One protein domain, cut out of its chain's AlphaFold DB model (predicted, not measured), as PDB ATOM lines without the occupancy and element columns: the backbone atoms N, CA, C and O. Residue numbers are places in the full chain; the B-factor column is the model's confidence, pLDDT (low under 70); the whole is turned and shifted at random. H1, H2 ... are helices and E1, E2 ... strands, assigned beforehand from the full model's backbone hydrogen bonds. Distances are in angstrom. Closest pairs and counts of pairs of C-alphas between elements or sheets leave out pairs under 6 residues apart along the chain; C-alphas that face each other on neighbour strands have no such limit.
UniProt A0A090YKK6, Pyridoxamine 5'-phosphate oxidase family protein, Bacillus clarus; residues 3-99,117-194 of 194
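AT A GLANCE: This is residues 3 to 99 and 117 to 194 of the 194 residues of the protein "Pyridoxamine 5'-phosphate oxidase family protein" of Bacillus clarus (UniProt A0A090YKK6). Picture a curved wall of strands shaped like a trough: a twisted sheet of five strands, in which E6 and E7 bend sharply towards E3 and E4, meets a sheet of three strands where E5 passes beside E9. The short hairpin E1 and E2 and helix H1 sit inside the trough, H3 covers the opposite face of the three-strand sheet, and H2 with the hairpin E10 and E11 forms the end far from E3 and E4. The printed part has 175 residues with twelve named strands and three named helices, in the order E1 E2 E3 E4 H1 E5 E6 E7 H2 E8 E9 E10 E11 H3 E12, and its class is mixed, helices and strands. The sheets, E3 - E4 - E7 - E6 - E5, E9 - E8 - E12, E1 - E2 and E10 - E11, are antiparallel. The whole is compact, with a radius of gyration of the C-alphas of 16.1 A and spans of 45 by 37 by 32 A.

HOW THE PARTS SIT: Start with the largest sheet, whose strands in order are E3, residues 23 to 25, E4, 30 to 34, E7, 80 to 91, E6, 64 to 77, and E5, 52 to 59. E5, E6 and E7 form a meander, each strand the antiparallel neighbour of the one before; look for N 55 and O 68 at 2.7 A, and N 82 and O 74 at 2.8 A. E6 bends by 92 degrees at residue 73, and E7 by 85 degrees at residue 86. Beyond E7 you find N 33 and O 81 at 2.8 A to E4, then N 32 and O 24 at 2.8 A in the hairpin E3 and E4. At the other edge, E5 and E9, residues 145 to 151, have 11 pairs of C-alphas within 8 A, the closest those of Gly 54 and Asp 146, 4.2 A. E9 is an edge strand of the sheet with E8, residues 133 to 139, and E12, residues 189 to 193; look for N 136 and O 148 at 2.8 A, and N 135 and O 191 at 2.8 A. H3, residues 177 to 184, is on this sheet at a height of 7.9 A, over E8 and slantwise to it at 48 degrees on the local plane. H2, residues 122 to 130, is on it too, its closest C-alphas to E12 being those of Ile 128 and Phe 192, 6.4 A; with H3 it gives two layers, helices on one face of a sheet. The hairpin E10, residues 158 to 161, and E11, residues 164 to 166, has N 158 and O 166 at 2.8 A; C-alphas 125 and 159, the closest of H2 and E10, are 7.1 A apart. In the hairpin E1, residues 3 to 5, and E2, residues 11 to 14, N 12 and O 4 are 2.8 A apart. The closest C-alphas of E1 and E5 are those of Ser 3 and Gly 54, 5.0 A, those of E1 and E8 are Ser 3 and Ala 137, 5.5 A, and those of E2 and E12 are Trp 12 and Arg 189, 5.6 A. H1, residues 43 to 49, is on the five-strand sheet at a height of 7.6 A, over none of its strands, but only just, with 2 of its C-alphas falling on E6. H2 and H3 have every O i to N i+4 pair within hydrogen-bond range; H1 has 1 of 3, and 3 of 4 O i to N i+3 pairs.

IN THESE COORDINATES: Find C-alpha 3 at (120.826, 102.155, 39.383), where E1 begins. E6 starts at C-alpha 64, (114.359, 102.656, 57.160), and covers 29.0 A from first to last C-alpha; E7 covers 26.1 A and E5 23.4 A. E9 covers 20.4 A, E8 20.2 A and E12 13.6 A, ending at C-alpha 193, (113.521, 115.530, 45.339). Of the helices, H2 is the longest at 12.4 A.

THE WHOLE: The two C-alphas farthest apart are those of Cys 28 and Glu 122, 47.4 A. Residues 100 to 116 are not printed, and C-alphas 99 and 117 are 29.9 A apart across this cut, in the link from E7 to H2. Of the links printed whole, none is long. The mean pLDDT of the printed part is 92.0; look for values under 70 at residues 36 to 38 and residue 173.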
ATOM      1  N   SER A   3     119.784 101.744  40.313       97.81
ATOM      2  CA  SER A   3     120.826 102.155  39.383       97.81
ATOM      3  C   SER A   3     121.032 101.088  38.322       97.81
ATOM      4  O   SER A   3     121.003  99.896  38.621       97.81
ATOM      5  N   SER A   4     121.269 101.527  37.092       97.06
ATOM      6  CA  SER A   4     121.564 100.668  35.944       97.06
ATOM      7  C   SER A   4     122.584 101.347  35.028       97.06
ATOM      8  O   SER A   4     122.877 102.534  35.200       97.06
ATOM      9  N   MET A   5     123.130 100.610  34.065       97.12
ATOM     10  CA  MET A   5     124.100 101.128  33.103       97.12
ATOM     11  C   MET A   5     123.612 100.887  31.678       97.12
ATOM     12  O   MET A   5     123.120  99.804  31.374       97.12
ATOM     13  N   ASP A   6     123.731 101.894  30.815       95.31
ATOM     14  CA  ASP A   6     123.392 101.730  29.400       95.31
ATOM     15  C   ASP A   6     124.534 101.109  28.581       95.31
ATOM     16  O   ASP A   6     125.659 100.957  29.054       95.31
ATOM     17  N   GLU A   7     124.252 100.787  27.316       95.06
ATOM     18  CA  GLU A   7     125.219 100.210  26.366       95.06
ATOM     19  C   GLU A   7     126.498 101.054  26.174       95.06
ATOM     20  O   GLU A   7     127.512 100.546  25.704       95.06
ATOM     21  N   LYS A   8     126.457 102.351  26.515       94.31
ATOM     22  CA  LYS A   8     127.577 103.295  26.376       94.31
ATOM     23  C   LYS A   8     128.362 103.448  27.679       94.31
ATOM     24  O   LYS A   8     129.193 104.349  27.775       94.31
ATOM     25  N   GLY A   9     128.073 102.626  28.686       92.62
ATOM     26  CA  GLY A   9     128.707 102.686  30.000       92.62
ATOM     27  C   GLY A   9     128.220 103.844  30.874       92.62
ATOM     28  O   GLY A   9     128.849 104.154  31.885       92.62
ATOM     29  N   ARG A  10     127.122 104.524  30.510       94.75
ATOM     30  CA  ARG A  10     126.604 105.643  31.309       94.75
ATOM     31  C   ARG A  10     125.733 105.117  32.436       94.75
ATOM     32  O   ARG A  10     124.840 104.300  32.217       94.75
ATOM     33  N   VAL A  11     125.966 105.645  33.633       96.94
ATOM     34  CA  VAL A  11     125.191 105.340  34.837       96.94
ATOM     35  C   VAL A  11     123.843 106.061  34.804       96.94
ATOM     36  O   VAL A  11     123.750 107.253  34.498       96.94
ATOM     37  N   TRP A  12     122.796 105.338  35.184       96.25
ATOM     38  CA  TRP A  12     121.430 105.825  35.310       96.25
ATOM     39  C   TRP A  12     120.881 105.553  36.708       96.25
ATOM     40  O   TRP A  12     121.299 104.619  37.390       96.25
ATOM     41  N   SER A  13     119.918 106.375  37.121       95.38
ATOM     42  CA  SER A  13     119.140 106.205  38.346       95.38
ATOM     43  C   SER A  13     117.657 106.299  38.005       95.38
ATOM     44  O   SER A  13     117.217 107.336  37.503       95.38
ATOM     45  N   SER A  14     116.903 105.255  38.316       92.88
ATOM     46  CA  SER A  14     115.468 105.158  38.058       92.88
ATOM     47  C   SER A  14     114.689 105.182  39.371       92.88
ATOM     48  O   SER A  14     115.051 104.535  40.369       92.88
ATOM     49  N   PHE A  15     113.604 105.955  39.384       89.50
ATOM     50  CA  PHE A  15     112.694 106.034  40.518       89.50
ATOM     51  C   PHE A  15     111.587 104.999  40.349       89.50
ATOM     52  O   PHE A  15     110.858 105.020  39.363       89.50
ATOM     53  N   LEU A  16     111.478 104.092  41.319       87.69
ATOM     54  CA  LEU A  16     110.471 103.037  41.325       87.69
ATOM     55  C   LEU A  16     109.504 103.311  42.472       87.69
ATOM     56  O   LEU A  16     109.942 103.374  43.623       87.69
ATOM     57  N   ALA A  17     108.225 103.463  42.144       81.69
ATOM     58  CA  ALA A  17     107.126 103.575  43.092       81.69
ATOM     59  C   ALA A  17     105.959 102.705  42.623       81.69
ATOM     60  O   ALA A  17     105.787 102.475  41.427       81.69
ATOM     61  N   GLY A  18     105.197 102.201  43.582       80.88
ATOM     62  CA  GLY A  18     104.120 101.251  43.364       80.88
ATOM     63  C   GLY A  18     103.487 100.863  44.694       80.88
ATOM     64  O   GLY A  18     103.951 101.289  45.755       80.88
ATOM     65  N   ASN A  19     102.431 100.058  44.625       81.62
ATOM     66  CA  ASN A  19     101.752  99.543  45.810       81.62
ATOM     67  C   ASN A  19     102.584  98.463  46.522       81.62
ATOM     68  O   ASN A  19     103.658  98.050  46.073       81.62
ATOM     69  N   GLU A  20     102.057  97.987  47.647       83.31
ATOM     70  CA  GLU A  20     102.579  96.817  48.344       83.31
ATOM     71  C   GLU A  20     102.804  95.639  47.374       83.31
ATOM     72  O   GLU A  20     102.002  95.386  46.476       83.31
ATOM     73  N   GLY A  21     103.929  94.934  47.531       86.19
ATOM     74  CA  GLY A  21     104.326  93.842  46.635       86.19
ATOM     75  C   GLY A  21     105.178  94.255  45.427       86.19
ATOM     76  O   GLY A  21     105.548  93.392  44.628       86.19
ATOM     77  N   ILE A  22     105.553  95.537  45.309       88.94
ATOM     78  CA  ILE A  22     106.503  96.017  44.287       88.94
ATOM     79  C   ILE A  22     107.867  95.308  44.372       88.94
ATOM     80  O   ILE A  22     108.493  95.054  43.349       88.94
ATOM     81  N   ILE A  23     108.320  94.963  45.581       92.38
ATOM     82  CA  ILE A  23     109.528  94.169  45.835       92.38
ATOM     83  C   ILE A  23     109.143  93.027  46.775       92.38
ATOM     84  O   ILE A  23     108.546  93.265  47.824       92.38
ATOM     85  N   GLN A  24     109.485  91.797  46.401       94.62
ATOM     86  CA  GLN A  24     109.193  90.584  47.165       94.62
ATOM     87  C   GLN A  24     110.435  89.697  47.212       94.62
ATOM     88  O   GLN A  24     111.054  89.468  46.178       94.62
ATOM     89  N   ALA A  25     110.796  89.176  48.383       94.50
ATOM     90  CA  ALA A  25     111.766  88.085  48.465       94.50
ATOM     91  C   ALA A  25     111.068  86.791  48.025       94.50
ATOM     92  O   ALA A  25     110.070  86.399  48.629       94.50
ATOM     93  N   VAL A  26     111.555  86.178  46.948       95.75
ATOM     94  CA  VAL A  26     111.001  84.926  46.399       95.75
ATOM     95  C   VAL A  26     111.860  83.719  46.768       95.75
ATOM     96  O   VAL A  26     111.335  82.617  46.890       95.75
ATOM     97  N   GLU A  27     113.146  83.944  47.043       94.50
ATOM     98  CA  GLU A  27     114.078  82.969  47.617       94.50
ATOM     99  C   GLU A  27     114.975  83.656  48.665       94.50
ATOM    100  O   GLU A  27     114.824  84.848  48.940       94.50
ATOM    101  N   CYS A  28     115.916  82.915  49.266       92.50
ATOM    102  CA  CYS A  28     116.809  83.453  50.303       92.50
ATOM    103  C   CYS A  28     117.714  84.588  49.792       92.50
ATOM    104  O   CYS A  28     118.052  85.487  50.558       92.50
ATOM    105  N   ASP A  29     118.098  84.542  48.517       96.25
ATOM    106  CA  ASP A  29     118.985  85.499  47.854       96.25
ATOM    107  C   ASP A  29     118.395  86.034  46.539       96.25
ATOM    108  O   ASP A  29     119.122  86.604  45.730       96.25
ATOM    109  N   VAL A  30     117.085  85.882  46.315       97.38
ATOM    110  CA  VAL A  30     116.409  86.386  45.111       97.38
ATOM    111  C   VAL A  30     115.234  87.271  45.492       97.38
ATOM    112  O   VAL A  30     114.312  86.857  46.202       97.38
ATOM    113  N   ILE A  31     115.247  88.496  44.966       97.06
ATOM    114  CA  ILE A  31     114.108  89.409  45.026       97.06
ATOM    115  C   ILE A  31     113.451  89.527  43.654       97.06
ATOM    116  O   ILE A  31     114.120  89.680  42.635       97.06
ATOM    117  N   LYS A  32     112.123  89.512  43.634       95.94
ATOM    118  CA  LYS A  32     111.302  89.854  42.481       95.94
ATOM    119  C   LYS A  32     110.863  91.304  42.590       95.94
ATOM    120  O   LYS A  32     110.375  91.731  43.636       95.94
ATOM    121  N   ILE A  33     111.013  92.041  41.498       93.56
ATOM    122  CA  ILE A  33     110.604  93.436  41.387       93.56
ATOM    123  C   ILE A  33     109.514  93.530  40.322       93.56
ATOM    124  O   ILE A  33     109.727  93.139  39.178       93.56
ATOM    125  N   ASN A  34     108.349  94.053  40.701       89.69
ATOM    126  CA  ASN A  34     107.214  94.314  39.817       89.69
ATOM    127  C   ASN A  34     107.028  95.823  39.702       89.69
ATOM    128  O   ASN A  34     106.669  96.456  40.686       89.69
ATOM    129  N   ILE A  35     107.253  96.409  38.534       81.12
ATOM    130  CA  ILE A  35     107.118  97.851  38.312       81.12
ATOM    131  C   ILE A  35     106.131  98.158  37.199       81.12
ATOM    132  O   ILE A  35     106.084  97.471  36.185       81.12
ATOM    133  N   GLY A  36     105.378  99.245  37.363       69.75
ATOM    134  CA  GLY A  36     104.705  99.873  36.231       69.75
ATOM    135  C   GLY A  36     105.740 100.393  35.230       69.75
ATOM    136  O   GLY A  36     106.792 100.901  35.624       69.75
ATOM    137  N   ILE A  37     105.451 100.265  33.934       64.25
ATOM    138  CA  ILE A  37     106.295 100.831  32.877       64.25
ATOM    139  C   ILE A  37     106.240 102.357  32.994       64.25
ATOM    140  O   ILE A  37     105.170 102.954  32.895       64.25
ATOM    141  N   ASN A  38     107.394 102.993  33.191       68.38
ATOM    142  CA  ASN A  38     107.520 104.442  33.083       68.38
ATOM    143  C   ASN A  38     108.078 104.767  31.694       68.38
ATOM    144  O   ASN A  38     109.256 104.522  31.428       68.38
ATOM    145  N   GLU A  39     107.228 105.268  30.795       70.19
ATOM    146  CA  GLU A  39     107.655 105.653  29.447       70.19
ATOM    147  C   GLU A  39     108.840 106.632  29.511       70.19
ATOM    148  O   GLU A  39     108.783 107.680  30.158       70.19
ATOM    149  N   GLY A  40     109.935 106.274  28.835       78.44
ATOM    150  CA  GLY A  40     111.168 107.066  28.793       78.44
ATOM    151  C   GLY A  40     112.203 106.739  29.876       78.44
ATOM    152  O   GLY A  40     113.314 107.269  29.802       78.44
ATOM    153  N   ASP A  41     111.898 105.866  30.841       87.06
ATOM    154  CA  ASP A  41     112.899 105.345  31.779       87.06
ATOM    155  C   ASP A  41     113.751 104.249  31.103       87.06
ATOM    156  O   ASP A  41     113.197 103.285  30.565       87.06
ATOM    157  N   PRO A  42     115.093 104.357  31.094       90.88
ATOM    158  CA  PRO A  42     115.949 103.422  30.371       90.88
ATOM    159  C   PRO A  42     116.195 102.106  31.116       90.88
ATOM    160  O   PRO A  42     116.876 101.244  30.567       90.88
ATOM    161  N   LEU A  43     115.675 101.921  32.338       92.56
ATOM    162  CA  LEU A  43     115.978 100.768  33.189       92.56
ATOM    163  C   LEU A  43     115.859  99.427  32.461       92.56
ATOM    164  O   LEU A  43     116.808  98.649  32.473       92.56
ATOM    165  N   PHE A  44     114.719  99.160  31.820       90.25
ATOM    166  CA  PHE A  44     114.486  97.877  31.154       90.25
ATOM    167  C   PHE A  44     115.433  97.643  29.979       90.25
ATOM    168  O   PHE A  44     115.854  96.512  29.763       90.25
ATOM    169  N   THR A  45     115.799  98.692  29.246       91.44
ATOM    170  CA  THR A  45     116.799  98.599  28.175       91.44
ATOM    171  C   THR A  45     118.194  98.373  28.754       91.44
ATOM    172  O   THR A  45     118.957  97.562  28.233       91.44
ATOM    173  N   ASN A  46     118.521  99.048  29.854       94.62
ATOM    174  CA  ASN A  46     119.820  98.963  30.511       94.62
ATOM    175  C   ASN A  46     120.077  97.562  31.078       94.62
ATOM    176  O   ASN A  46     121.125  96.985  30.800       94.62
ATOM    177  N   ILE A  47     119.103  96.968  31.782       93.50
ATOM    178  CA  ILE A  47     119.261  95.638  32.403       93.50
ATOM    179  C   ILE A  47     119.381  94.485  31.396       93.50
ATOM    180  O   ILE A  47     119.786  93.383  31.766       93.50
ATOM    181  N   LEU A  48     119.041  94.721  30.124       91.06
ATOM    182  CA  LEU A  48     119.308  93.770  29.042       91.06
ATOM    183  C   LEU A  48     120.782  93.777  28.610       91.06
ATOM    184  O   LEU A  48     121.265  92.758  28.124       91.06
ATOM    185  N   HIS A  49     121.483  94.899  28.791       91.69
ATOM    186  CA  HIS A  49     122.886  95.069  28.403       91.69
ATOM    187  C   HIS A  49     123.836  94.814  29.574       91.69
ATOM    188  O   HIS A  49     124.770  94.027  29.447       91.69
ATOM    189  N   ASN A  50     123.583  95.447  30.721       95.31
ATOM    190  CA  ASN A  50     124.318  95.220  31.957       95.31
ATOM    191  C   ASN A  50     123.343  94.758  33.044       95.31
ATOM    192  O   ASN A  50     122.445  95.497  33.443       95.31
ATOM    193  N   LYS A  51     123.533  93.526  33.519       96.94
ATOM    194  CA  LYS A  51     122.670  92.902  34.527       96.94
ATOM    195  C   LYS A  51     122.933  93.414  35.942       96.94
ATOM    196  O   LYS A  51     122.099  93.172  36.809       96.94
ATOM    197  N   GLU A  52     124.048  94.097  36.186       98.06
ATOM    198  CA  GLU A  52     124.375  94.647  37.499       98.06
ATOM    199  C   GLU A  52     123.414  95.778  37.868       98.06
ATOM    200  O   GLU A  52     123.175  96.707  37.092       98.06
ATOM    201  N   VAL A  53     122.882  95.719  39.087       97.81
ATOM    202  CA  VAL A  53     121.979  96.730  39.633       97.81
ATOM    203  C   VAL A  53     122.315  97.038  41.088       97.81
ATOM    204  O   VAL A  53     122.640  96.164  41.891       97.81
ATOM    205  N   GLY A  54     122.195  98.317  41.429       97.56
ATOM    206  CA  GLY A  54     122.222  98.799  42.804       97.56
ATOM    207  C   GLY A  54     120.827  99.284  43.152       97.56
ATOM    208  O   GLY A  54     120.215 100.028  42.394       97.56
ATOM    209  N   ILE A  55     120.280  98.864  44.279       97.06
ATOM    210  CA  ILE A  55     118.916  99.176  44.691       97.06
ATOM    211  C   ILE A  55     118.966  99.793  46.078       97.06
ATOM    212  O   ILE A  55     119.658  99.327  46.981       97.06
ATOM    213  N   ILE A  56     118.185 100.850  46.260       95.31
ATOM    214  CA  ILE A  56     117.900 101.405  47.572       95.31
ATOM    215  C   ILE A  56     116.391 101.467  47.774       95.31
ATOM    216  O   ILE A  56     115.651 102.108  47.016       95.31
ATOM    217  N   VAL A  57     115.950 100.762  48.809       94.19
ATOM    218  CA  VAL A  57     114.580 100.780  49.317       94.19
ATOM    219  C   VAL A  57     114.568 101.717  50.510       94.19
ATOM    220  O   VAL A  57     115.410 101.580  51.397       94.19
ATOM    221  N   ILE A  58     113.661 102.691  50.513       92.19
ATOM    222  CA  ILE A  58     113.534 103.661  51.600       92.19
ATOM    223  C   ILE A  58     112.071 103.747  52.001       92.19
ATOM    224  O   ILE A  58     111.229 104.116  51.188       92.19
ATOM    225  N   ASP A  59     111.799 103.441  53.262       91.25
ATOM    226  CA  ASP A  59     110.575 103.858  53.929       91.25
ATOM    227  C   ASP A  59     110.863 105.197  54.614       91.25
ATOM    228  O   ASP A  59     111.590 105.259  55.608       91.25
ATOM    229  N   PHE A  60     110.314 106.278  54.063       91.00
ATOM    230  CA  PHE A  60     110.494 107.620  54.610       91.00
ATOM    231  C   PHE A  60     109.715 107.844  55.908       91.00
ATOM    232  O   PHE A  60     110.135 108.669  56.714       91.00
ATOM    233  N   VAL A  61     108.624 107.111  56.153       91.62
ATOM    234  CA  VAL A  61     107.835 107.241  57.385       91.62
ATOM    235  C   VAL A  61     108.605 106.613  58.542       91.62
ATOM    236  O   VAL A  61     108.885 107.277  59.540       91.62
ATOM    237  N   SER A  62     109.028 105.361  58.375       91.69
ATOM    238  CA  SER A  62     109.798 104.634  59.396       91.69
ATOM    239  C   SER A  62     111.289 104.998  59.392       91.69
ATOM    240  O   SER A  62     112.035 104.584  60.281       91.69
ATOM    241  N   ARG A  63     111.737 105.782  58.403       93.81
ATOM    242  CA  ARG A  63     113.142 106.145  58.138       93.81
ATOM    243  C   ARG A  63     114.059 104.929  58.018       93.81
ATOM    244  O   ARG A  63     115.211 104.965  58.439       93.81
ATOM    245  N   ILE A  64     113.561 103.851  57.430       91.56
ATOM    246  CA  ILE A  64     114.359 102.656  57.160       91.56
ATOM    247  C   ILE A  64     114.914 102.770  55.750       91.56
ATOM    248  O   ILE A  64     114.191 103.121  54.820       91.56
ATOM    249  N   ARG A  65     116.196 102.437  55.578       93.12
ATOM    250  CA  ARG A  65     116.759 102.200  54.252       93.12
ATOM    251  C   ARG A  65     117.473 100.864  54.192       93.12
ATOM    252  O   ARG A  65     118.249 100.533  55.090       93.12
ATOM    253  N   ILE A  66     117.275 100.166  53.088       93.94
ATOM    254  CA  ILE A  66     117.973  98.928  52.763       93.94
ATOM    255  C   ILE A  66     118.667  99.144  51.429       93.94
ATOM    256  O   ILE A  66     118.041  99.595  50.466       93.94
ATOM    257  N   ARG A  67     119.966  98.855  51.389       94.75
ATOM    258  CA  ARG A  67     120.717  98.761  50.143       94.75
ATOM    259  C   ARG A  67     120.807  97.307  49.718       94.75
ATOM    260  O   ARG A  67     121.074  96.444  50.551       94.75
ATOM    261  N   ILE A  68     120.588  97.079  48.431       96.25
ATOM    262  CA  ILE A  68     120.653  95.774  47.792       96.25
ATOM    263  C   ILE A  68     121.469  95.927  46.513       96.25
ATOM    264  O   ILE A  68     121.032  96.633  45.612       96.25
ATOM    265  N   ASN A  69     122.619  95.273  46.416       96.88
ATOM    266  CA  ASN A  69     123.385  95.194  45.173       96.88
ATOM    267  C   ASN A  69     123.363  93.746  44.677       96.88
ATOM    268  O   ASN A  69     123.400  92.809  45.484       96.88
ATOM    269  N   GLY A  70     123.289  93.559  43.365       97.56
ATOM    270  CA  GLY A  70     123.252  92.234  42.764       97.56
ATOM    271  C   GLY A  70     123.020  92.274  41.262       97.56
ATOM    272  O   GLY A  70     123.137  93.328  40.635       97.56
ATOM    273  N   SER A  71     122.646  91.127  40.704       97.88
ATOM    274  CA  SER A  71     122.532  90.945  39.257       97.88
ATOM    275  C   SER A  71     121.138  90.468  38.869       97.88
ATOM    276  O   SER A  71     120.556  89.588  39.504       97.88
ATOM    277  N   VAL A  72     120.596  91.021  37.787       97.06
ATOM    278  CA  VAL A  72     119.341  90.565  37.188       97.06
ATOM    279  C   VAL A  72     119.536  89.162  36.609       97.06
ATOM    280  O   VAL A  72     120.332  88.964  35.689       97.06
ATOM    281  N   VAL A  73     118.794  88.183  37.125       96.19
ATOM    282  CA  VAL A  73     118.885  86.775  36.696       96.19
ATOM    283  C   VAL A  73     117.786  86.392  35.713       96.19
ATOM    284  O   VAL A  73     118.059  85.684  34.744       96.19
ATOM    285  N   THR A  74     116.587  86.948  35.893       90.62
ATOM    286  CA  THR A  74     115.408  86.621  35.085       90.62
ATOM    287  C   THR A  74     114.655  87.897  34.730       90.62
ATOM    288  O   THR A  74     114.293  88.667  35.615       90.62
ATOM    289  N   LYS A  75     114.347  88.117  33.447       84.12
ATOM    290  CA  LYS A  75     113.302  89.070  33.042       84.12
ATOM    291  C   LYS A  75     112.005  88.285  32.867       84.12
ATOM    292  O   LYS A  75     111.933  87.410  32.010       84.12
ATOM    293  N   LEU A  76     111.003  88.584  33.688       82.88
ATOM    294  CA  LEU A  76     109.720  87.879  33.692       82.88
ATOM    295  C   LEU A  76     108.727  88.510  32.706       82.88
ATOM    296  O   LEU A  76     107.918  87.809  32.105       82.88
ATOM    297  N   SER A  77     108.786  89.831  32.534       84.25
ATOM    298  CA  SER A  77     107.974  90.589  31.578       84.25
ATOM    299  C   SER A  77     108.580  91.978  31.339       84.25
ATOM    300  O   SER A  77     109.633  92.310  31.884       84.25
ATOM    301  N   ASP A  78     107.902  92.832  30.573       79.00
ATOM    302  CA  ASP A  78     108.262  94.255  30.427       79.00
ATOM    303  C   ASP A  78     107.952  95.106  31.670       79.00
ATOM    304  O   ASP A  78     108.160  96.312  31.665       79.00
ATOM    305  N   ALA A  79     107.473  94.474  32.740       84.50
ATOM    306  CA  ALA A  79     107.107  95.099  34.004       84.50
ATOM    307  C   ALA A  79     107.675  94.334  35.216       84.50
ATOM    308  O   ALA A  79     107.387  94.680  36.358       84.50
ATOM    309  N   SER A  80     108.445  93.259  35.010       90.38
ATOM    310  CA  SER A  80     108.869  92.389  36.109       90.38
ATOM    311  C   SER A  80     110.195  91.693  35.829       90.38
ATOM    312  O   SER A  80     110.428  91.188  34.728       90.38
ATOM    313  N   PHE A  81     111.065  91.652  36.833       94.19
ATOM    314  CA  PHE A  81     112.356  90.971  36.778       94.19
ATOM    315  C   PHE A  81     112.806  90.515  38.171       94.19
ATOM    316  O   PHE A  81     112.321  91.001  39.193       94.19
ATOM    317  N   GLU A  82     113.740  89.574  38.201       96.75
ATOM    318  CA  GLU A  82     114.332  89.009  39.408       96.75
ATOM    319  C   GLU A  82     115.799  89.404  39.515       96.75
ATOM    320  O   GLU A  82     116.541  89.374  38.529       96.75
ATOM    321  N   VAL A  83     116.214  89.749  40.728       97.88
ATOM    322  CA  VAL A  83     117.583  90.119  41.073       97.88
ATOM    323  C   VAL A  83     118.100  89.118  42.087       97.88
ATOM    324  O   VAL A  83     117.530  88.986  43.173       97.88
ATOM    325  N   LYS A  84     119.203  88.457  41.746       98.19
ATOM    326  CA  LYS A  84     119.988  87.702  42.714       98.19
ATOM    327  C   LYS A  84     120.837  88.681  43.512       98.19
ATOM    328  O   LYS A  84     121.642  89.418  42.947       98.19
ATOM    329  N   THR A  85     120.616  88.727  44.815       97.44
ATOM    330  CA  THR A  85     121.265  89.663  45.724       97.44
ATOM    331  C   THR A  85     122.636  89.149  46.131       97.44
ATOM    332  O   THR A  85     122.769  88.006  46.557       97.44
ATOM    333  N   GLU A  86     123.642  90.012  46.073       96.31
ATOM    334  CA  GLU A  86     124.993  89.711  46.560       96.31
ATOM    335  C   GLU A  86     125.302  90.446  47.861       96.31
ATOM    336  O   GLU A  86     126.031  89.954  48.720       96.31
ATOM    337  N   GLN A  87     124.740  91.645  48.017       94.00
ATOM    338  CA  GLN A  87     124.899  92.461  49.210       94.00
ATOM    339  C   GLN A  87     123.536  92.998  49.616       94.00
ATOM    340  O   GLN A  87     122.887  93.679  48.828       94.00
ATOM    341  N   VAL A  88     123.125  92.732  50.855       94.62
ATOM    342  CA  VAL A  88     121.897  93.273  51.446       94.62
ATOM    343  C   VAL A  88     122.236  93.812  52.822       94.62
ATOM    344  O   VAL A  88     122.642  93.061  53.705       94.62
ATOM    345  N   PHE A  89     122.094  95.119  53.019       91.88
ATOM    346  CA  PHE A  89     122.389  95.722  54.313       91.88
ATOM    347  C   PHE A  89     121.541  96.958  54.591       91.88
ATOM    348  O   PHE A  89     121.261  97.785  53.718       91.88
ATOM    349  N   GLY A  90     121.137  97.087  55.853       88.56
ATOM    350  CA  GLY A  90     120.529  98.303  56.370       88.56
ATOM    351  C   GLY A  90     121.591  99.374  56.600       88.56
ATOM    352  O   GLY A  90     122.662  99.092  57.131       88.56
ATOM    353  N   ASN A  91     121.286 100.617  56.236       81.81
ATOM    354  CA  ASN A  91     122.131 101.763  56.579       81.81
ATOM    355  C   ASN A  91     121.445 102.627  57.638       81.81
ATOM    356  O   ASN A  91     120.219 102.700  57.700       81.81
ATOM    357  N   CYS A  92     122.248 103.334  58.438       81.19
ATOM    358  CA  CYS A  92     121.786 104.239  59.495       81.19
ATOM    359  C   CYS A  92     120.669 105.178  58.990       81.19
ATOM    360  O   CYS A  92     120.820 105.700  57.888       81.19
ATOM    361  N   PRO A  93     119.600 105.464  59.759       84.88
ATOM    362  CA  PRO A  93     118.477 106.316  59.333       84.88
ATOM    363  C   PRO A  93     118.815 107.815  59.241       84.88
ATOM    364  O   PRO A  93     117.967 108.625  58.866       84.88
ATOM    365  N   LYS A  94     120.043 108.212  59.609       85.44
ATOM    366  CA  LYS A  94     120.485 109.611  59.617       85.44
ATOM    367  C   LYS A  94     120.165 110.320  58.295       85.44
ATOM    368  O   LYS A  94     120.381 109.776  57.211       85.44
ATOM    369  N   TYR A  95     119.686 111.553  58.420       89.00
ATOM    370  CA  TYR A  95     119.360 112.456  57.313       89.00
ATOM    371  C   TYR A  95     118.221 112.017  56.381       89.00
ATOM    372  O   TYR A  95     118.029 112.644  55.345       89.00
ATOM    373  N   ILE A  96     117.459 110.973  56.714       92.00
ATOM    374  CA  ILE A  96     116.187 110.696  56.035       92.00
ATOM    375  C   ILE A  96     115.131 111.620  56.651       92.00
ATOM    376  O   ILE A  96     114.832 111.482  57.844       92.00
ATOM    377  N   GLN A  97     114.571 112.553  55.874       91.56
ATOM    378  CA  GLN A  97     113.469 113.384  56.371       91.56
ATOM    379  C   GLN A  97     112.170 112.586  56.352       91.56
ATOM    380  O   GLN A  97     111.813 111.972  55.343       91.56
ATOM    381  N   ALA A  98     111.465 112.599  57.481       91.62
ATOM    382  CA  ALA A  98     110.216 111.872  57.618       91.62
ATOM    383  C   ALA A  98     109.128 112.514  56.752       91.62
ATOM    384  O   ALA A  98     108.810 113.688  56.929       91.62
ATOM    385  N   ARG A  99     108.548 111.738  55.833       90.81
ATOM    386  CA  ARG A  99     107.415 112.169  55.006       90.81
ATOM    387  C   ARG A  99     106.589 110.984  54.534       90.81
ATOM    388  O   ARG A  99     107.078 109.857  54.483       90.81
ATOM    389  N   HIS A 117     119.365 119.901  29.508       92.38
ATOM    390  CA  HIS A 117     120.352 120.970  29.471       92.38
ATOM    391  C   HIS A 117     121.737 120.387  29.759       92.38
ATOM    392  O   HIS A 117     121.855 119.410  30.500       92.38
ATOM    393  N   TYR A 118     122.770 120.974  29.154       94.19
ATOM    394  CA  TYR A 118     124.171 120.627  29.431       94.19
ATOM    395  C   TYR A 118     124.718 121.337  30.675       94.19
ATOM    396  O   TYR A 118     125.740 120.927  31.215       94.19
ATOM    397  N   VAL A 119     124.027 122.385  31.123       96.44
ATOM    398  CA  VAL A 119     124.318 123.172  32.323       96.44
ATOM    399  C   VAL A 119     123.019 123.405  33.094       96.44
ATOM    400  O   VAL A 119     121.940 123.394  32.499       96.44
ATOM    401  N   LEU A 120     123.106 123.576  34.410       96.50
ATOM    402  CA  LEU A 120     121.961 123.821  35.278       96.50
ATOM    403  C   LEU A 120     121.391 125.217  35.014       96.50
ATOM    404  O   LEU A 120     122.038 126.219  35.309       96.50
ATOM    405  N   ASN A 121     120.161 125.285  34.510       96.00
ATOM    406  CA  ASN A 121     119.443 126.555  34.401       96.00
ATOM    407  C   ASN A 121     118.944 127.040  35.776       96.00
ATOM    408  O   ASN A 121     118.907 126.272  36.736       96.00
ATOM    409  N   GLU A 122     118.504 128.295  35.862       96.12
ATOM    410  CA  GLU A 122     118.039 128.914  37.117       96.12
ATOM    411  C   GLU A 122     116.962 128.085  37.833       96.12
ATOM    412  O   GLU A 122     117.059 127.839  39.033       96.12
ATOM    413  N   LYS A 123     115.980 127.558  37.092       94.62
ATOM    414  CA  LYS A 123     114.910 126.723  37.656       94.62
ATOM    415  C   LYS A 123     115.444 125.408  38.228       94.62
ATOM    416  O   LYS A 123     114.994 124.957  39.275       94.62
ATOM    417  N   GLN A 124     116.393 124.761  37.553       95.75
ATOM    418  CA  GLN A 124     117.041 123.546  38.048       95.75
ATOM    419  C   GLN A 124     117.886 123.837  39.287       95.75
ATOM    420  O   GLN A 124     117.877 123.042  40.224       95.75
ATOM    421  N   GLN A 125     118.580 124.975  39.310       96.88
ATOM    422  CA  GLN A 125     119.348 125.412  40.471       96.88
ATOM    423  C   GLN A 125     118.439 125.675  41.680       96.88
ATOM    424  O   GLN A 125     118.743 125.235  42.789       96.88
ATOM    425  N   GLU A 126     117.287 126.311  41.473       95.44
ATOM    426  CA  GLU A 126     116.282 126.519  42.517       95.44
ATOM    427  C   GLU A 126     115.756 125.184  43.074       95.44
ATOM    428  O   GLU A 126     115.774 124.970  44.287       95.44
ATOM    429  N   LEU A 127     115.380 124.245  42.197       95.38
ATOM    430  CA  LEU A 127     114.909 122.908  42.587       95.38
ATOM    431  C   LEU A 127     115.955 122.135  43.401       95.38
ATOM    432  O   LEU A 127     115.628 121.526  44.416       95.38
ATOM    433  N   ILE A 128     117.220 122.171  42.974       96.88
ATOM    434  CA  ILE A 128     118.324 121.516  43.688       96.88
ATOM    435  C   ILE A 128     118.552 122.175  45.053       96.88
ATOM    436  O   ILE A 128     118.793 121.473  46.030       96.88
ATOM    437  N   SER A 129     118.438 123.502  45.141       95.56
ATOM    438  CA  SER A 129     118.621 124.237  46.399       95.56
ATOM    439  C   SER A 129     117.518 123.927  47.420       95.56
ATOM    440  O   SER A 129     117.769 123.939  48.625       95.56
ATOM    441  N   GLN A 130     116.307 123.621  46.948       96.19
ATOM    442  CA  GLN A 130     115.173 123.219  47.784       96.19
ATOM    443  C   GLN A 130     115.164 121.721  48.121       96.19
ATOM    444  O   GLN A 130     114.490 121.320  49.069       96.19
ATOM    445  N   ALA A 131     115.914 120.899  47.380       96.44
ATOM    446  CA  ALA A 131     115.994 119.469  47.631       96.44
ATOM    447  C   ALA A 131     116.536 119.196  49.039       96.44
ATOM    448  O   ALA A 131     117.612 119.654  49.425       96.44
ATOM    449  N   ASP A 132     115.799 118.394  49.797       94.75
ATOM    450  CA  ASP A 132     116.235 117.879  51.095       94.75
ATOM    451  C   ASP A 132     116.815 116.456  50.977       94.75
ATOM    452  O   ASP A 132     117.360 115.903  51.936       94.75
ATOM    453  N   THR A 133     116.698 115.868  49.781       94.38
ATOM    454  CA  THR A 133     117.093 114.504  49.459       94.38
ATOM    455  C   THR A 133     117.620 114.430  48.032       94.38
ATOM    456  O   THR A 133     117.032 114.963  47.092       94.38
ATOM    457  N   PHE A 134     118.713 113.697  47.843       95.69
ATOM    458  CA  PHE A 134     119.092 113.219  46.525       95.69
ATOM    459  C   PHE A 134     119.635 111.799  46.563       95.69
ATOM    460  O   PHE A 134     120.080 111.280  47.589       95.69
ATOM    461  N   ILE A 135     119.608 111.164  45.404       96.00
ATOM    462  CA  ILE A 135     120.187 109.854  45.172       96.00
ATOM    463  C   ILE A 135     121.380 110.008  44.261       96.00
ATOM    464  O   ILE A 135     121.307 110.740  43.281       96.00
ATOM    465  N   ILE A 136     122.450 109.289  44.570       97.06
ATOM    466  CA  ILE A 136     123.627 109.166  43.726       97.06
ATOM    467  C   ILE A 136     123.786 107.709  43.305       97.06
ATOM    468  O   ILE A 136     124.016 106.833  44.142       97.06
ATOM    469  N   ALA A 137     123.606 107.462  42.012       98.06
ATOM    470  CA  ALA A 137     123.990 106.219  41.362       98.06
ATOM    471  C   ALA A 137     125.441 106.330  40.887       98.06
ATOM    472  O   ALA A 137     125.846 107.365  40.353       98.06
ATOM    473  N   SER A 138     126.202 105.262  41.084       97.75
ATOM    474  CA  SER A 138     127.619 105.153  40.729       97.75
ATOM    475  C   SER A 138     127.928 103.723  40.290       97.75
ATOM    476  O   SER A 138     127.106 102.827  40.499       97.75
ATOM    477  N   SER A 139     129.098 103.499  39.705       97.75
ATOM    478  CA  SER A 139     129.542 102.155  39.337       97.75
ATOM    479  C   SER A 139     131.041 101.980  39.520       97.75
ATOM    480  O   SER A 139     131.769 102.961  39.398       97.75
ATOM    481  N   SER A 140     131.504 100.752  39.739       95.94
ATOM    482  CA  SER A 140     132.931 100.432  39.645       95.94
ATOM    483  C   SER A 140     133.416 100.489  38.190       95.94
ATOM    484  O   SER A 140     132.622 100.624  37.248       95.94
ATOM    485  N   SER A 141     134.726 100.348  37.992       94.38
ATOM    486  CA  SER A 141     135.347 100.178  36.667       94.38
ATOM    487  C   SER A 141     134.867  98.923  35.919       94.38
ATOM    488  O   SER A 141     134.826  98.910  34.690       94.38
ATOM    489  N   GLU A 142     134.436  97.898  36.655       94.00
ATOM    490  CA  GLU A 142     133.877  96.645  36.124       94.00
ATOM    491  C   GLU A 142     132.376  96.748  35.797       94.00
ATOM    492  O   GLU A 142     131.758  95.781  35.360       94.00
ATOM    493  N   GLY A 143     131.764  97.915  36.022       94.38
ATOM    494  CA  GLY A 143     130.342  98.134  35.768       94.38
ATOM    495  C   GLY A 143     129.414  97.604  36.863       94.38
ATOM    496  O   GLY A 143     128.205  97.531  36.638       94.38
ATOM    497  N   ARG A 144     129.948  97.283  38.052       96.38
ATOM    498  CA  ARG A 144     129.135  96.936  39.226       96.38
ATOM    499  C   ARG A 144     128.422  98.168  39.747       96.38
ATOM    500  O   ARG A 144     129.060  99.184  40.008       96.38
ATOM    501  N   MET A 145     127.109  98.083  39.912       97.75
ATOM    502  CA  MET A 145     126.269  99.239  40.220       97.75
ATOM    503  C   MET A 145     126.071  99.437  41.728       97.75
ATOM    504  O   MET A 145     125.862  98.485  42.472       97.75
ATOM    505  N   ASP A 146     126.057 100.694  42.171       97.00
ATOM    506  CA  ASP A 146     125.707 101.090  43.540       97.00
ATOM    507  C   ASP A 146     124.800 102.322  43.525       97.00
ATOM    508  O   ASP A 146     124.918 103.203  42.666       97.00
ATOM    509  N   ILE A 147     123.920 102.422  44.521       96.38
ATOM    510  CA  ILE A 147     123.026 103.566  44.671       96.38
ATOM    511  C   ILE A 147     122.898 103.993  46.132       96.38
ATOM    512  O   ILE A 147     122.709 103.191  47.051       96.38
ATOM    513  N   SER A 148     123.010 105.298  46.366       94.12
ATOM    514  CA  SER A 148     123.078 105.868  47.709       94.12
ATOM    515  C   SER A 148     122.128 107.038  47.881       94.12
ATOM    516  O   SER A 148     122.060 107.911  47.029       94.12
ATOM    517  N   HIS A 149     121.458 107.096  49.028       94.00
ATOM    518  CA  HIS A 149     120.724 108.280  49.462       94.00
ATOM    519  C   HIS A 149     121.650 109.250  50.188       94.00
ATOM    520  O   HIS A 149     122.386 108.855  51.096       94.00
ATOM    521  N   ARG A 150     121.499 110.536  49.887       93.38
ATOM    522  CA  ARG A 150     122.064 111.669  50.617       93.38
ATOM    523  C   ARG A 150     120.916 112.605  50.987       93.38
ATOM    524  O   ARG A 150     120.033 112.840  50.174       93.38
ATOM    525  N   GLY A 151     120.901 113.095  52.218       93.06
ATOM    526  CA  GLY A 151     119.845 113.993  52.680       93.06
ATOM    527  C   GLY A 151     120.388 115.049  53.623       93.06
ATOM    528  O   GLY A 151     121.497 114.916  54.142       93.06
ATOM    529  N   GLY A 152     119.601 116.090  53.838       92.44
ATOM    530  CA  GLY A 152     119.941 117.237  54.668       92.44
ATOM    531  C   GLY A 152     118.758 118.192  54.767       92.44
ATOM    532  O   GLY A 152     117.667 117.873  54.307       92.44
ATOM    533  N   MET A 153     118.950 119.343  55.406       92.00
ATOM    534  CA  MET A 153     117.988 120.444  55.279       92.00
ATOM    535  C   MET A 153     118.148 121.106  53.907       92.00
ATOM    536  O   MET A 153     119.276 121.123  53.410       92.00
ATOM    537  N   PRO A 154     117.078 121.666  53.310       94.62
ATOM    538  CA  PRO A 154     117.198 122.485  52.106       94.62
ATOM    539  C   PRO A 154     118.371 123.469  52.209       94.62
ATOM    540  O   PRO A 154     118.587 124.082  53.257       94.62
ATOM    541  N   GLY A 155     119.167 123.560  51.145       93.00
ATOM    542  CA  GLY A 155     120.435 124.293  51.123       93.00
ATOM    543  C   GLY A 155     121.681 123.485  51.513       93.00
ATOM    544  O   GLY A 155     122.778 124.035  51.460       93.00
ATOM    545  N   PHE A 156     121.567 122.193  51.861       94.25
ATOM    546  CA  PHE A 156     122.747 121.337  52.097       94.25
ATOM    547  C   PHE A 156     123.533 120.999  50.819       94.25
ATOM    548  O   PHE A 156     124.678 120.551  50.898       94.25
ATOM    549  N   ILE A 157     122.910 121.178  49.651       96.56
ATOM    550  CA  ILE A 157     123.562 121.115  48.346       96.56
ATOM    551  C   ILE A 157     123.877 122.554  47.941       96.56
ATOM    552  O   ILE A 157     122.977 123.363  47.725       96.56
ATOM    553  N   HIS A 158     125.160 122.873  47.835       95.75
ATOM    554  CA  HIS A 158     125.645 124.181  47.422       95.75
ATOM    555  C   HIS A 158     125.916 124.193  45.925       95.75
ATOM    556  O   HIS A 158     126.665 123.364  45.414       95.75
ATOM    557  N   ILE A 159     125.342 125.159  45.219       97.25
ATOM    558  CA  ILE A 159     125.593 125.366  43.793       97.25
ATOM    559  C   ILE A 159     126.719 126.384  43.672       97.25
ATOM    560  O   ILE A 159     126.579 127.523  44.105       97.25
ATOM    561  N   ILE A 160     127.852 125.957  43.121       97.81
ATOM    562  CA  ILE A 160     129.022 126.820  42.923       97.81
ATOM    563  C   ILE A 160     128.909 127.560  41.589       97.81
ATOM    564  O   ILE A 160     129.276 128.727  41.489       97.81
ATOM    565  N   ASN A 161     128.415 126.868  40.562       96.44
ATOM    566  CA  ASN A 161     128.093 127.408  39.243       96.44
ATOM    567  C   ASN A 161     127.177 126.422  38.494       96.44
ATOM    568  O   ASN A 161     126.843 125.354  39.009       96.44
ATOM    569  N   GLU A 162     126.817 126.745  37.252       97.12
ATOM    570  CA  GLU A 162     125.892 125.956  36.426       97.12
ATOM    571  C   GLU A 162     126.356 124.509  36.144       97.12
ATOM    572  O   GLU A 162     125.571 123.690  35.675       97.12
ATOM    573  N   GLN A 163     127.617 124.165  36.409       96.81
ATOM    574  CA  GLN A 163     128.185 122.829  36.181       96.81
ATOM    575  C   GLN A 163     128.707 122.166  37.460       96.81
ATOM    576  O   GLN A 163     129.138 121.015  37.420       96.81
ATOM    577  N   THR A 164     128.689 122.872  38.591       96.62
ATOM    578  CA  THR A 164     129.372 122.437  39.810       96.62
ATOM    579  C   THR A 164     128.456 122.577  41.011       96.62
ATOM    580  O   THR A 164     128.048 123.681  41.376       96.62
ATOM    581  N   ILE A 165     128.202 121.451  41.673       96.88
ATOM    582  CA  ILE A 165     127.546 121.402  42.977       96.88
ATOM    583  C   ILE A 165     128.481 120.774  44.008       96.88
ATOM    584  O   ILE A 165     129.346 119.967  43.673       96.88
ATOM    585  N   VAL A 166     128.283 121.128  45.270       95.88
ATOM    586  CA  VAL A 166     129.018 120.612  46.420       95.88
ATOM    587  C   VAL A 166     128.009 120.157  47.457       95.88
ATOM    588  O   VAL A 166     127.042 120.851  47.747       95.88
ATOM    589  N   PHE A 167     128.233 118.988  48.037       93.94
ATOM    590  CA  PHE A 167     127.440 118.476  49.145       93.94
ATOM    591  C   PHE A 167     128.378 117.859  50.189       93.94
ATOM    592  O   PHE A 167     129.460 117.380  49.837       93.94
ATOM    593  N   PRO A 168     127.994 117.858  51.472       89.12
ATOM    594  CA  PRO A 168     128.794 117.244  52.519       89.12
ATOM    595  C   PRO A 168     128.824 115.718  52.371       89.12
ATOM    596  O   PRO A 168     127.783 115.073  52.209       89.12
ATOM    597  N   ASP A 169     130.009 115.124  52.514       84.94
ATOM    598  CA  ASP A 169     130.115 113.695  52.799       84.94
ATOM    599  C   ASP A 169     129.975 113.475  54.307       84.94
ATOM    600  O   ASP A 169     130.908 113.647  55.092       84.94
ATOM    601  N   TYR A 170     128.752 113.174  54.736       79.19
ATOM    602  CA  TYR A 170     128.477 112.890  56.137       79.19
ATOM    603  C   TYR A 170     129.124 111.578  56.582       79.19
ATOM    604  O   TYR A 170     129.157 110.602  55.832       79.19
ATOM    605  N   SER A 171     129.524 111.524  57.856       70.44
ATOM    606  CA  SER A 171     129.995 110.290  58.496       70.44
ATOM    607  C   SER A 171     128.984 109.146  58.312       70.44
ATOM    608  O   SER A 171     127.879 109.146  58.865       70.44
ATOM    609  N   GLY A 172     129.368 108.186  57.470       71.31
ATOM    610  CA  GLY A 172     128.587 107.004  57.130       71.31
ATOM    611  C   GLY A 172     129.136 105.734  57.777       71.31
ATOM    612  O   GLY A 172     129.790 105.764  58.813       71.31
ATOM    613  N   ASN A 173     128.893 104.602  57.123       69.38
ATOM    614  CA  ASN A 173     129.407 103.283  57.510       69.38
ATOM    615  C   ASN A 173     130.886 103.055  57.123       69.38
ATOM    616  O   ASN A 173     131.364 101.933  57.231       69.38
ATOM    617  N   MET A 174     131.590 104.094  56.649       77.31
ATOM    618  CA  MET A 174     132.983 104.044  56.175       77.31
ATOM    619  C   MET A 174     133.265 102.950  55.128       77.31
ATOM    620  O   MET A 174     134.410 102.556  54.951       77.31
ATOM    621  N   LEU A 175     132.244 102.470  54.408       79.44
ATOM    622  CA  LEU A 175     132.439 101.494  53.330       79.44
ATOM    623  C   LEU A 175     132.966 102.143  52.044       79.44
ATOM    624  O   LEU A 175     133.400 101.446  51.142       79.44
ATOM    625  N   PHE A 176     132.900 103.475  51.942       83.94
ATOM    626  CA  PHE A 176     133.360 104.258  50.793       83.94
ATOM    627  C   PHE A 176     132.793 103.835  49.427       83.94
ATOM    628  O   PHE A 176     133.256 104.371  48.435       83.94
ATOM    629  N   ASN A 177     131.747 102.999  49.347       88.44
ATOM    630  CA  ASN A 177     131.192 102.490  48.079       88.44
ATOM    631  C   ASN A 177     131.026 103.575  47.000       88.44
ATOM    632  O   ASN A 177     131.534 103.436  45.898       88.44
ATOM    633  N   THR A 178     130.371 104.696  47.325       92.50
ATOM    634  CA  THR A 178     130.175 105.785  46.354       92.50
ATOM    635  C   THR A 178     131.480 106.487  45.982       92.50
ATOM    636  O   THR A 178     131.698 106.763  44.813       92.50
ATOM    637  N   LEU A 179     132.333 106.803  46.961       93.19
ATOM    638  CA  LEU A 179     133.581 107.533  46.708       93.19
ATOM    639  C   LEU A 179     134.606 106.661  45.976       93.19
ATOM    640  O   LEU A 179     135.228 107.136  45.036       93.19
ATOM    641  N   GLY A 180     134.730 105.389  46.355       94.38
ATOM    642  CA  GLY A 180     135.542 104.392  45.660       94.38
ATOM    643  C   GLY A 180     135.086 104.216  44.214       94.38
ATOM    644  O   GLY A 180     135.901 104.349  43.308       94.38
ATOM    645  N   ASN A 181     133.777 104.064  43.987       96.06
ATOM    646  CA  ASN A 181     133.223 104.030  42.634       96.06
ATOM    647  C   ASN A 181     133.544 105.304  41.845       96.06
ATOM    648  O   ASN A 181     133.930 105.197  40.695       96.06
ATOM    649  N   ILE A 182     133.436 106.497  42.442       96.00
ATOM    650  CA  ILE A 182     133.762 107.767  41.763       96.00
ATOM    651  C   ILE A 182     135.251 107.860  41.396       96.00
ATOM    652  O   ILE A 182     135.583 108.424  40.354       96.00
ATOM    653  N   ILE A 183     136.143 107.320  42.233       96.00
ATOM    654  CA  ILE A 183     137.585 107.268  41.950       96.00
ATOM    655  C   ILE A 183     137.866 106.362  40.744       96.00
ATOM    656  O   ILE A 183     138.693 106.712  39.905       96.00
ATOM    657  N   GLU A 184     137.179 105.224  40.638       95.88
ATOM    658  CA  GLU A 184     137.332 104.295  39.510       95.88
ATOM    659  C   GLU A 184     136.601 104.754  38.238       95.88
ATOM    660  O   GLU A 184     137.110 104.605  37.128       95.88
ATOM    661  N   ASN A 185     135.397 105.302  38.393       95.75
ATOM    662  CA  ASN A 185     134.524 105.774  37.332       95.75
ATOM    663  C   ASN A 185     133.809 107.067  37.777       95.75
ATOM    664  O   ASN A 185     132.836 107.020  38.537       95.75
ATOM    665  N   PRO A 186     134.219 108.240  37.261       95.25
ATOM    666  CA  PRO A 186     133.682 109.528  37.698       95.25
ATOM    667  C   PRO A 186     132.243 109.791  37.222       95.25
ATOM    668  O   PRO A 186     131.648 110.807  37.589       95.25
ATOM    669  N   ASN A 187     131.665 108.915  36.393       94.38
ATOM    670  CA  ASN A 187     130.305 109.080  35.899       94.38
ATOM    671  C   ASN A 187     129.287 108.689  36.972       94.38
ATOM    672  O   ASN A 187     129.116 107.518  37.304       94.38
ATOM    673  N   VAL A 188     128.545 109.681  37.457       96.75
ATOM    674  CA  VAL A 188     127.451 109.486  38.411       96.75
ATOM    675  C   VAL A 188     126.139 110.029  37.873       96.75
ATOM    676  O   VAL A 188     126.105 110.916  37.016       96.75
ATOM    677  N   ARG A 189     125.031 109.522  38.419       96.75
ATOM    678  CA  ARG A 189     123.700 110.075  38.164       96.75
ATOM    679  C   ARG A 189     123.067 110.547  39.455       96.75
ATOM    680  O   ARG A 189     123.043 109.807  40.436       96.75
ATOM    681  N   LEU A 190     122.558 111.774  39.423       96.56
ATOM    682  CA  LEU A 190     121.918 112.411  40.561       96.56
ATOM    683  C   LEU A 190     120.418 112.550  40.311       96.56
ATOM    684  O   LEU A 190     120.004 112.992  39.239       96.56
ATOM    685  N   LEU A 191     119.617 112.187  41.308       95.12
ATOM    686  CA  LEU A 191     118.169 112.381  41.325       95.12
ATOM    687  C   LEU A 191     117.802 113.178  42.575       95.12
ATOM    688  O   LEU A 191     118.009 112.680  43.676       95.12
ATOM    689  N   PHE A 192     117.253 114.377  42.405       95.25
ATOM    690  CA  PHE A 192     116.883 115.293  43.489       95.25
ATOM    691  C   PHE A 192     115.368 115.295  43.707       95.25
ATOM    692  O   PHE A 192     114.616 115.254  42.732       95.25
ATOM    693  N   PHE A 193     114.928 115.357  44.965       91.00
ATOM    694  CA  PHE A 193     113.521 115.530  45.339       91.00
ATOM    695  C   PHE A 193     113.385 116.102  46.762       91.00
ATOM    696  O   PHE A 193     114.343 116.107  47.539       91.00
ATOM    697  N   TRP A 194     112.192 116.605  47.080       87.94
ATOM    698  CA  TRP A 194     111.798 117.197  48.362       87.94
ATOM    699  C   TRP A 194     110.365 116.781  48.720       87.94
ATOM    700  O   TRP A 194     109.671 116.216  47.849       87.94
TER     701      TRP A 194